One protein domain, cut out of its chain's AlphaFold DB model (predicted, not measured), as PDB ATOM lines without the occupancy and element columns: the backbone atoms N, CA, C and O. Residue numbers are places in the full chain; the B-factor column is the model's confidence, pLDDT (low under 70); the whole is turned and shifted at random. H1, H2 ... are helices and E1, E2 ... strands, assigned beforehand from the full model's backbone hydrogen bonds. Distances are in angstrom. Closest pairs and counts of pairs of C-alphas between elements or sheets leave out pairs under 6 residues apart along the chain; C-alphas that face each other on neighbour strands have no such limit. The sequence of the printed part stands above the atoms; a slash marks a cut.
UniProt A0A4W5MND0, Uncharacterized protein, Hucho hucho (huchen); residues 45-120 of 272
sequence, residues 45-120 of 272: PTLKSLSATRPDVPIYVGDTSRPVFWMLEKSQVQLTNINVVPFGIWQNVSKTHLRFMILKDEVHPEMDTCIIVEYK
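Overview. This is residues 45 to 120 of the 272 residues of an uncharacterized protein of Hucho hucho (huchen) (UniProt A0A4W5MND0). A flat domain holds a meander of hairpins, E3-E4-E5, each strand antiparallel to the one before, at one end, the parallel pair E1 and E2 in the middle, and short H1 towards the other end. The 76 printed residues run H1 E1 E2 E3 E4 E5, mixed, with under half in named elements. It is only just compact, close to loose: radius of gyration of the C-alphas 13.5 A, spans 35 by 33 by 15 A.

Along the chain. E5, residues 112 to 119, spans 21.0 A and ends at C-alpha 119 (-11.794, -23.502, -31.896). E4 is 98 to 104, 20.3 A; E3 91 to 94; E2 82 to 85; E1 59 to 62. H1, 45 to 53, begins at C-alpha 45 (10.881, -3.209, -27.825).

Arrangement. Within hydrogen-bond range are N 101 and O 116, 2.8 A, for E4 and E5; N 91 and O 100, 2.7 A, for E3 and E4; N 83 and O 59, 2.7 A, for E1 and E2. The closest C-alphas of E1 and E4, Gly 62 and Ile 102, are 6.1 A apart. H1, with 4 of 5 O i to N i+4 pairs within range, is not on the three-stranded sheet.

Size, cuts and confidence. The C-alphas farthest apart, Lys 74 and Lys 120, are 39.3 A apart. The printed part has no cut; E1 to E2 is a long link. Residues 65 to 68, 94 to 97 and 105 to 114 have pLDDT under 70.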
ATOM      1  N   PRO A  45      10.879  -3.319 -29.286       78.19
ATOM      2  CA  PRO A  45      10.881  -3.209 -27.825       78.19
ATOM      3  C   PRO A  45       9.958  -4.222 -27.130       78.19
ATOM      4  O   PRO A  45      10.357  -4.853 -26.149       78.19
ATOM      5  N   THR A  46       8.752  -4.437 -27.664       76.12
ATOM      6  CA  THR A  46       7.808  -5.442 -27.149       76.12
ATOM      7  C   THR A  46       8.382  -6.851 -27.291       76.12
ATOM      8  O   THR A  46       8.343  -7.633 -26.341       76.12
ATOM      9  N   LEU A  47       8.968  -7.170 -28.449       76.12
ATOM     10  CA  LEU A  47       9.589  -8.473 -28.705       76.12
ATOM     11  C   LEU A  47      10.818  -8.720 -27.819       76.12
ATOM     12  O   LEU A  47      11.051  -9.846 -27.382       76.12
ATOM     13  N   LYS A  48      11.576  -7.673 -27.480       80.94
ATOM     14  CA  LYS A  48      12.699  -7.763 -26.538       80.94
ATOM     15  C   LYS A  48      12.222  -8.103 -25.127       80.94
ATOM     16  O   LYS A  48      12.763  -9.005 -24.498       80.94
ATOM     17  N   SER A  49      11.156  -7.453 -24.658       81.44
ATOM     18  CA  SER A  49      10.546  -7.795 -23.366       81.44
ATOM     19  C   SER A  49       9.962  -9.213 -23.355       81.44
ATOM     20  O   SER A  49      10.042  -9.908 -22.340       81.44
ATOM     21  N   LEU A  50       9.367  -9.649 -24.469       77.56
ATOM     22  CA  LEU A  50       8.801 -10.990 -24.596       77.56
ATOM     23  C   LEU A  50       9.900 -12.056 -24.613       77.56
ATOM     24  O   LEU A  50       9.827 -13.000 -23.838       77.56
ATOM     25  N   SER A  51      10.948 -11.881 -25.421       81.06
ATOM     26  CA  SER A  51      12.075 -12.826 -25.486       81.06
ATOM     27  C   SER A  51      12.819 -12.969 -24.159       81.06
ATOM     28  O   SER A  51      13.233 -14.069 -23.819       81.06
ATOM     29  N   ALA A  52      12.914 -11.904 -23.356       83.56
ATOM     30  CA  ALA A  52      13.516 -11.976 -22.024       83.56
ATOM     31  C   ALA A  52      12.715 -12.836 -21.028       83.56
ATOM     32  O   ALA A  52      13.278 -13.339 -20.059       83.56
ATOM     33  N   THR A  53      11.404 -12.991 -21.235       83.00
ATOM     34  CA  THR A  53      10.516 -13.706 -20.301       83.00
ATOM     35  C   THR A  53      10.062 -15.066 -20.820       83.00
ATOM     36  O   THR A  53       9.867 -15.986 -20.028       83.00
ATOM     37  N   ARG A  54       9.869 -15.199 -22.134       78.88
ATOM     38  CA  ARG A  54       9.380 -16.400 -22.824       78.88
ATOM     39  C   ARG A  54       9.994 -16.505 -24.231       78.88
ATOM     40  O   ARG A  54       9.298 -16.239 -25.213       78.88
ATOM     41  N   PRO A  55      11.281 -16.862 -24.353       79.31
ATOM     42  CA  PRO A  55      11.967 -16.938 -25.649       79.31
ATOM     43  C   PRO A  55      11.429 -18.048 -26.572       79.31
ATOM     44  O   PRO A  55      11.550 -17.947 -27.792       79.31
ATOM     45  N   ASP A  56      10.806 -19.078 -25.996       78.75
ATOM     46  CA  ASP A  56      10.282 -20.283 -26.651       78.75
ATOM     47  C   ASP A  56       8.823 -20.160 -27.130       78.75
ATOM     48  O   ASP A  56       8.272 -21.100 -27.715       78.75
ATOM     49  N   VAL A  57       8.173 -19.021 -26.863       76.62
ATOM     50  CA  VAL A  57       6.763 -18.811 -27.210       76.62
ATOM     51  C   VAL A  57       6.562 -18.937 -28.727       76.62
ATOM     52  O   VAL A  57       7.281 -18.286 -29.485       76.62
ATOM     53  N   PRO A  58       5.599 -19.756 -29.198       76.94
ATOM     54  CA  PRO A  58       5.349 -19.894 -30.625       76.94
ATOM     55  C   PRO A  58       4.794 -18.584 -31.188       76.94
ATOM     56  O   PRO A  58       3.761 -18.084 -30.736       76.94
ATOM     57  N   ILE A  59       5.484 -18.043 -32.184       80.06
ATOM     58  CA  ILE A  59       5.090 -16.849 -32.929       80.06
ATOM     59  C   ILE A  59       4.785 -17.275 -34.356       80.06
ATOM     60  O   ILE A  59       5.594 -17.958 -34.976       80.06
ATOM     61  N   TYR A  60       3.629 -16.868 -34.873       79.75
ATOM     62  CA  TYR A  60       3.213 -17.142 -36.243       79.75
ATOM     63  C   TYR A  60       3.076 -15.829 -37.006       79.75
ATOM     64  O   TYR A  60       2.452 -14.898 -36.497       79.75
ATOM     65  N   VAL A  61       3.653 -15.759 -38.203       78.12
ATOM     66  CA  VAL A  61       3.616 -14.572 -39.071       78.12
ATOM     67  C   VAL A  61       3.303 -14.957 -40.511       78.12
ATOM     68  O   VAL A  61       3.658 -16.056 -40.942       78.12
ATOM     69  N   GLY A  62       2.630 -14.065 -41.239       77.19
ATOM     70  CA  GLY A  62       2.330 -14.267 -42.653       77.19
ATOM     71  C   GLY A  62       3.590 -14.267 -43.520       77.19
ATOM     72  O   GLY A  62       4.538 -13.516 -43.268       77.19
ATOM     73  N   ASP A  63       3.589 -15.108 -44.552       79.00
ATOM     74  CA  ASP A  63       4.617 -15.133 -45.596       79.00
ATOM     75  C   ASP A  63       4.490 -13.907 -46.520       79.00
ATOM     76  O   ASP A  63       3.869 -13.931 -47.585       79.00
ATOM     77  N   THR A  64       5.006 -12.784 -46.029       73.81
ATOM     78  CA  THR A  64       4.973 -11.468 -46.675       73.81
ATOM     79  C   THR A  64       6.152 -11.282 -47.627       73.81
ATOM     80  O   THR A  64       7.243 -11.809 -47.421       73.81
ATOM     81  N   SER A  65       5.975 -10.440 -48.652       68.81
ATOM     82  CA  SER A  65       7.055 -10.085 -49.589       68.81
ATOM     83  C   SER A  65       8.230  -9.361 -48.917       68.81
ATOM     84  O   SER A  65       9.357  -9.407 -49.410       68.81
ATOM     85  N   ARG A  66       7.973  -8.687 -47.788       67.06
ATOM     86  CA  ARG A  66       8.982  -8.084 -46.912       67.06
ATOM     87  C   ARG A  66       8.950  -8.797 -45.560       67.06
ATOM     88  O   ARG A  66       7.986  -8.595 -44.830       67.06
ATOM     89  N   PRO A  67       9.992  -9.562 -45.189       67.12
ATOM     90  CA  PRO A  67       9.988 -10.334 -43.952       67.12
ATOM     91  C   PRO A  67       9.674  -9.481 -42.715       67.12
ATOM     92  O   PRO A  67      10.372  -8.507 -42.424       67.12
ATOM     93  N   VAL A  68       8.669  -9.894 -41.937       65.06
ATOM     94  CA  VAL A  68       8.215  -9.210 -40.705       65.06
ATOM     95  C   VAL A  68       9.367  -8.978 -39.710       65.06
ATOM     96  O   VAL A  68       9.427  -7.948 -39.039       65.06
ATOM     97  N   PHE A  69      10.341  -9.893 -39.666       71.38
ATOM     98  CA  PHE A  69      11.486  -9.870 -38.746       71.38
ATOM     99  C   PHE A  69      12.823  -9.495 -39.408       71.38
ATOM    100  O   PHE A  69      13.883  -9.957 -38.996       71.38
ATOM    101  N   TRP A  70      12.808  -8.631 -40.422       70.62
ATOM    102  CA  TRP A  70      14.007  -8.242 -41.180       70.62
ATOM    103  C   TRP A  70      15.140  -7.565 -40.371       70.62
ATOM    104  O   TRP A  70      16.262  -7.476 -40.864       70.62
ATOM    105  N   MET A  71      14.890  -7.094 -39.139       73.31
ATOM    106  CA  MET A  71      15.914  -6.549 -38.228       73.31
ATOM    107  C   MET A  71      16.203  -7.449 -37.014       73.31
ATOM    108  O   MET A  71      16.899  -7.011 -36.098       73.31
ATOM    109  N   LEU A  72      15.693  -8.686 -36.967       74.56
ATOM    110  CA  LEU A  72      15.795  -9.535 -35.772       74.56
ATOM    111  C   LEU A  72      17.241  -9.713 -35.301       74.56
ATOM    112  O   LEU A  72      17.531  -9.446 -34.135       74.56
ATOM    113  N   GLU A  73      18.153 -10.015 -36.226       74.19
ATOM    114  CA  GLU A  73      19.589 -10.185 -35.955       74.19
ATOM    115  C   GLU A  73      20.232  -8.935 -35.336       74.19
ATOM    116  O   GLU A  73      21.071  -9.032 -34.444       74.19
ATOM    117  N   LYS A  74      19.800  -7.741 -35.758       78.69
ATOM    118  CA  LYS A  74      20.323  -6.456 -35.263       78.69
ATOM    119  C   LYS A  74      19.624  -5.974 -33.988       78.69
ATOM    120  O   LYS A  74      20.113  -5.064 -33.325       78.69
ATOM    121  N   SER A  75      18.483  -6.563 -33.640       74.75
ATOM    122  CA  SER A  75      17.598  -6.078 -32.574       74.75
ATOM    123  C   SER A  75      17.897  -6.635 -31.177       74.75
ATOM    124  O   SER A  75      17.271  -6.203 -30.206       74.75
ATOM    125  N   GLN A  76      18.846  -7.574 -31.054       79.81
ATOM    126  CA  GLN A  76      19.154  -8.307 -29.810       79.81
ATOM    127  C   GLN A  76      17.963  -9.111 -29.239       79.81
ATOM    128  O   GLN A  76      17.976  -9.486 -28.066       79.81
ATOM    129  N   VAL A  77      16.919  -9.354 -30.034       80.69
ATOM    130  CA  VAL A  77      15.750 -10.150 -29.645       80.69
ATOM    131  C   VAL A  77      16.066 -11.636 -29.820       80.69
ATOM    132  O   VAL A  77      16.454 -12.059 -30.905       80.69
ATOM    133  N   GLN A  78      15.868 -12.434 -28.768       82.00
ATOM    134  CA  GLN A  78      16.157 -13.876 -28.763       82.00
ATOM    135  C   GLN A  78      14.866 -14.705 -28.789       82.00
ATOM    136  O   GLN A  78      14.480 -15.312 -27.794       82.00
ATOM    137  N   LEU A  79      14.156 -14.689 -29.916       78.56
ATOM    138  CA  LEU A  79      12.984 -15.544 -30.132       78.56
ATOM    139  C   LEU A  79      13.412 -16.793 -30.897       78.56
ATOM    140  O   LEU A  79      14.022 -16.677 -31.957       78.56
ATOM    141  N   THR A  80      13.098 -17.977 -30.374       79.38
ATOM    142  CA  THR A  80      13.583 -19.256 -30.928       79.38
ATOM    143  C   THR A  80      12.513 -20.051 -31.676       79.38
ATOM    144  O   THR A  80      12.830 -21.054 -32.309       79.38
ATOM    145  N   ASN A  81      11.252 -19.611 -31.631       80.69
ATOM    146  CA  ASN A  81      10.099 -20.358 -32.139       80.69
ATOM    147  C   ASN A  81       9.211 -19.495 -33.055       80.69
ATOM    148  O   ASN A  81       8.039 -19.243 -32.769       80.69
ATOM    149  N   ILE A  82       9.796 -18.996 -34.147       81.00
ATOM    150  CA  ILE A  82       9.093 -18.215 -35.174       81.00
ATOM    151  C   ILE A  82       8.694 -19.141 -36.327       81.00
ATOM    152  O   ILE A  82       9.528 -19.829 -36.905       81.00
ATOM    153  N   ASN A  83       7.412 -19.120 -36.679       81.50
ATOM    154  CA  ASN A  83       6.799 -19.940 -37.710       81.50
ATOM    155  C   ASN A  83       6.231 -19.020 -38.798       81.50
ATOM    156  O   ASN A  83       5.269 -18.286 -38.561       81.50
ATOM    157  N   VAL A  84       6.819 -19.055 -39.991       83.44
ATOM    158  CA  VAL A  84       6.281 -18.355 -41.166       83.44
ATOM    159  C   VAL A  84       5.225 -19.246 -41.806       83.44
ATOM    160  O   VAL A  84       5.483 -20.426 -42.051       83.44
ATOM    161  N   VAL A  85       4.027 -18.709 -42.032       83.31
ATOM    162  CA  VAL A  85       2.890 -19.482 -42.541       83.31
ATOM    163  C   VAL A  85       2.266 -18.827 -43.775       83.31
ATOM    164  O   VAL A  85       2.160 -17.602 -43.842       83.31
ATOM    165  N   PRO A  86       1.815 -19.629 -44.752       87.00
ATOM    166  CA  PRO A  86       1.181 -19.107 -45.954       87.00
ATOM    167  C   PRO A  86      -0.173 -18.459 -45.651       87.00
ATOM    168  O   PRO A  86      -0.947 -18.936 -44.812       87.00
ATOM    169  N   PHE A  87      -0.477 -17.393 -46.389       83.25
ATOM    170  CA  PHE A  87      -1.770 -16.720 -46.326       83.25
ATOM    171  C   PHE A  87      -2.908 -17.608 -46.830       83.25
ATOM    172  O   PHE A  87      -2.743 -18.378 -47.773       83.25
ATOM    173  N   GLY A  88      -4.088 -17.481 -46.221       81.06
ATOM    174  CA  GLY A  88      -5.285 -18.212 -46.646       81.06
ATOM    175  C   GLY A  88      -5.282 -19.705 -46.292       81.06
ATOM    176  O   GLY A  88      -6.185 -20.431 -46.703       81.06
ATOM    177  N   ILE A  89      -4.294 -20.182 -45.524       86.81
ATOM    178  CA  ILE A  89      -4.154 -21.596 -45.154       86.81
ATOM    179  C   ILE A  89      -4.350 -21.791 -43.648       86.81
ATOM    180  O   ILE A  89      -3.765 -21.087 -42.825       86.81
ATOM    181  N   TRP A  90      -5.161 -22.787 -43.285       83.56
ATOM    182  CA  TRP A  90      -5.406 -23.165 -41.893       83.56
ATOM    183  C   TRP A  90      -4.172 -23.799 -41.237       83.56
ATOM    184  O   TRP A  90      -3.700 -24.853 -41.656       83.56
ATOM    185  N   GLN A  91      -3.731 -23.203 -40.136       82.38
ATOM    186  CA  GLN A  91      -2.619 -23.631 -39.296       82.38
ATOM    187  C   GLN A  91      -3.140 -24.208 -37.981       82.38
ATOM    188  O   GLN A  91      -3.895 -23.553 -37.266       82.38
ATOM    189  N   ASN A  92      -2.740 -25.431 -37.633       82.12
ATOM    190  CA  ASN A  92      -3.144 -26.068 -36.377       82.12
ATOM    191  C   ASN A  92      -2.125 -25.742 -35.274       82.12
ATOM    192  O   ASN A  92      -0.995 -26.215 -35.328       82.12
ATOM    193  N   VAL A  93      -2.529 -24.989 -34.246       71.38
ATOM    194  CA  VAL A  93      -1.657 -24.660 -33.090       71.38
ATOM    195  C   VAL A  93      -1.664 -25.783 -32.067       71.38
ATOM    196  O   VAL A  93      -0.657 -26.090 -31.440       71.38
ATOM    197  N   SER A  94      -2.820 -26.423 -31.893       66.31
ATOM    198  CA  SER A  94      -2.939 -27.630 -31.081       66.31
ATOM    199  C   SER A  94      -3.540 -28.736 -31.930       66.31
ATOM    200  O   SER A  94      -4.498 -28.504 -32.671       66.31
ATOM    201  N   LYS A  95      -3.017 -29.963 -31.794       60.59
ATOM    202  CA  LYS A  95      -3.505 -31.148 -32.527       60.59
ATOM    203  C   LYS A  95      -5.032 -31.320 -32.405       60.59
ATOM    204  O   LYS A  95      -5.690 -31.852 -33.301       60.59
ATOM    205  N   THR A  96      -5.629 -30.833 -31.317       59.22
ATOM    206  CA  THR A  96      -7.001 -31.168 -30.932       59.22
ATOM    207  C   THR A  96      -7.972 -29.996 -30.791       59.22
ATOM    208  O   THR A  96      -9.165 -30.284 -30.806       59.22
ATOM    209  N   HIS A  97      -7.563 -28.720 -30.700       67.19
ATOM    210  CA  HIS A  97      -8.503 -27.680 -30.226       67.19
ATOM    211  C   HIS A  97      -8.504 -26.331 -30.945       67.19
ATOM    212  O   HIS A  97      -9.524 -25.652 -30.858       67.19
ATOM    213  N   LEU A  98      -7.435 -25.935 -31.639       77.81
ATOM    214  CA  LEU A  98      -7.329 -24.593 -32.217       77.81
ATOM    215  C   LEU A  98      -6.615 -24.626 -33.559       77.81
ATOM    216  O   LEU A  98      -5.507 -25.163 -33.659       77.81
ATOM    217  N   ARG A  99      -7.231 -23.976 -34.544       77.88
ATOM    218  CA  ARG A  99      -6.584 -23.592 -35.791       77.88
ATOM    219  C   ARG A  99      -6.772 -22.105 -36.059       77.88
ATOM    220  O   ARG A  99      -7.724 -21.502 -35.573       77.88
ATOM    221  N   PHE A 100      -5.863 -21.516 -36.817       80.06
ATOM    222  CA  PHE A 100      -5.969 -20.132 -37.260       80.06
ATOM    223  C   PHE A 100      -5.569 -20.008 -38.725       80.06
ATOM    224  O   PHE A 100      -4.971 -20.916 -39.287       80.06
ATOM    225  N   MET A 101      -5.907 -18.890 -39.343       79.62
ATOM    226  CA  MET A 101      -5.508 -18.543 -40.698       79.62
ATOM    227  C   MET A 101      -5.112 -17.074 -40.710       79.62
ATOM    228  O   MET A 101      -5.825 -16.248 -40.138       79.62
ATOM    229  N   ILE A 102      -3.991 -16.757 -41.353       79.44
ATOM    230  CA  ILE A 102      -3.578 -15.374 -41.605       79.44
ATOM    231  C   ILE A 102      -4.067 -15.003 -43.000       79.44
ATOM    232  O   ILE A 102      -3.877 -15.770 -43.946       79.44
ATOM    233  N   LEU A 103      -4.724 -13.856 -43.130       76.25
ATOM    234  CA  LEU A 103      -5.177 -13.329 -44.412       76.25
ATOM    235  C   LEU A 103      -4.312 -12.143 -44.833       76.25
ATOM    236  O   LEU A 103      -3.922 -11.314 -44.008       76.25
ATOM    237  N   LYS A 104      -4.025 -12.096 -46.134       71.12
ATOM    238  CA  LYS A 104      -3.214 -11.055 -46.759       71.12
ATOM    239  C   LYS A 104      -4.025  -9.774 -46.936       71.12
ATOM    240  O   LYS A 104      -5.224  -9.843 -47.220       71.12
ATOM    241  N   ASP A 105      -3.366  -8.623 -46.817       67.38
ATOM    242  CA  ASP A 105      -3.951  -7.340 -47.210       67.38
ATOM    243  C   ASP A 105      -3.787  -7.165 -48.721       67.38
ATOM    244  O   ASP A 105      -2.673  -7.145 -49.247       67.38
ATOM    245  N   GLU A 106      -4.910  -7.109 -49.439       62.84
ATOM    246  CA  GLU A 106      -4.909  -6.907 -50.891       62.84
ATOM    247  C   GLU A 106      -4.557  -5.463 -51.278       62.84
ATOM    248  O   GLU A 106      -4.202  -5.215 -52.429       62.84
ATOM    249  N   VAL A 107      -4.603  -4.519 -50.328       64.19
ATOM    250  CA  VAL A 107      -4.231  -3.113 -50.541       64.19
ATOM    251  C   VAL A 107      -2.754  -2.877 -50.217       64.19
ATOM    252  O   VAL A 107      -2.075  -2.172 -50.960       64.19
ATOM    253  N   HIS A 108      -2.243  -3.491 -49.146       60.31
ATOM    254  CA  HIS A 108      -0.839  -3.391 -48.730       60.31
ATOM    255  C   HIS A 108      -0.213  -4.789 -48.639       60.31
ATOM    256  O   HIS A 108      -0.204  -5.387 -47.564       60.31
ATOM    257  N   PRO A 109       0.325  -5.342 -49.740       57.62
ATOM    258  CA  PRO A 109       0.806  -6.727 -49.791       57.62
ATOM    259  C   PRO A 109       1.978  -7.030 -48.837       57.62
ATOM    260  O   PRO A 109       2.316  -8.198 -48.641       57.62
ATOM    261  N   GLU A 110       2.598  -5.996 -48.271       56.75
ATOM    262  CA  GLU A 110       3.594  -6.034 -47.201       56.75
ATOM    263  C   GLU A 110       3.015  -6.099 -45.769       56.75
ATOM    264  O   GLU A 110       3.792  -6.106 -44.814       56.75
ATOM    265  N   MET A 111       1.687  -6.137 -45.597       54.41
ATOM    266  CA  MET A 111       1.012  -6.176 -44.293       54.41
ATOM    267  C   MET A 111       0.021  -7.348 -44.161       54.41
ATOM    268  O   MET A 111      -0.642  -7.754 -45.116       54.41
ATOM    269  N   ASP A 112      -0.104  -7.865 -42.933       56.31
ATOM    270  CA  ASP A 112      -1.158  -8.807 -42.538       56.31
ATOM    271  C   ASP A 112      -2.447  -8.020 -42.215       56.31
ATOM    272  O   ASP A 112      -2.409  -7.087 -41.408       56.31
ATOM    273  N   THR A 113      -3.605  -8.399 -42.774       59.22
ATOM    274  CA  THR A 113      -4.878  -7.685 -42.501       59.22
ATOM    275  C   THR A 113      -5.567  -8.209 -41.257       59.22
ATOM    276  O   THR A 113      -6.073  -7.438 -40.438       59.22
ATOM    277  N   CYS A 114      -5.676  -9.538 -41.150       67.25
ATOM    278  CA  CYS A 114      -6.491 -10.178 -40.128       67.25
ATOM    279  C   CYS A 114      -6.111 -11.643 -39.885       67.25
ATOM    280  O   CYS A 114      -5.567 -12.340 -40.741       67.25
ATOM    281  N   ILE A 115      -6.438 -12.103 -38.676       72.12
ATOM    282  CA  ILE A 115      -6.298 -13.491 -38.250       72.12
ATOM    283  C   ILE A 115      -7.701 -14.039 -38.008       72.12
ATOM    284  O   ILE A 115      -8.456 -13.487 -37.206       72.12
ATOM    285  N   ILE A 116      -8.041 -15.142 -38.670       70.50
ATOM    286  CA  ILE A 116      -9.235 -15.927 -38.350       70.50
ATOM    287  C   ILE A 116      -8.816 -17.017 -37.373       70.50
ATOM    288  O   ILE A 116      -7.889 -17.770 -37.655       70.50
ATOM    289  N   VAL A 117      -9.502 -17.126 -36.237       76.19
ATOM    290  CA  VAL A 117      -9.263 -18.178 -35.241       76.19
ATOM    291  C   VAL A 117     -10.495 -19.061 -35.141       76.19
ATOM    292  O   VAL A 117     -11.611 -18.572 -34.975       76.19
ATOM    293  N   GLU A 118     -10.289 -20.372 -35.190       70.56
ATOM    294  CA  GLU A 118     -11.339 -21.358 -34.990       70.56
ATOM    295  C   GLU A 118     -10.958 -22.351 -33.893       70.56
ATOM    296  O   GLU A 118      -9.934 -23.040 -33.942       70.56
ATOM    297  N   TYR A 119     -11.846 -22.461 -32.910       76.19
ATOM    298  CA  TYR A 119     -11.794 -23.502 -31.896       76.19
ATOM    299  C   TYR A 119     -12.606 -24.717 -32.351       76.19
ATOM    300  O   TYR A 119     -13.708 -24.560 -32.875       76.19
ATOM    301  N   LYS A 120     -12.115 -25.936 -32.102       73.56
ATOM    302  CA  LYS A 120     -12.905 -27.150 -32.370       73.56
ATOM    303  C   LYS A 120     -14.135 -27.198 -31.458       73.56
ATOM    304  O   LYS A 120     -14.066 -26.810 -30.289       73.56
TER     305      LYS A 120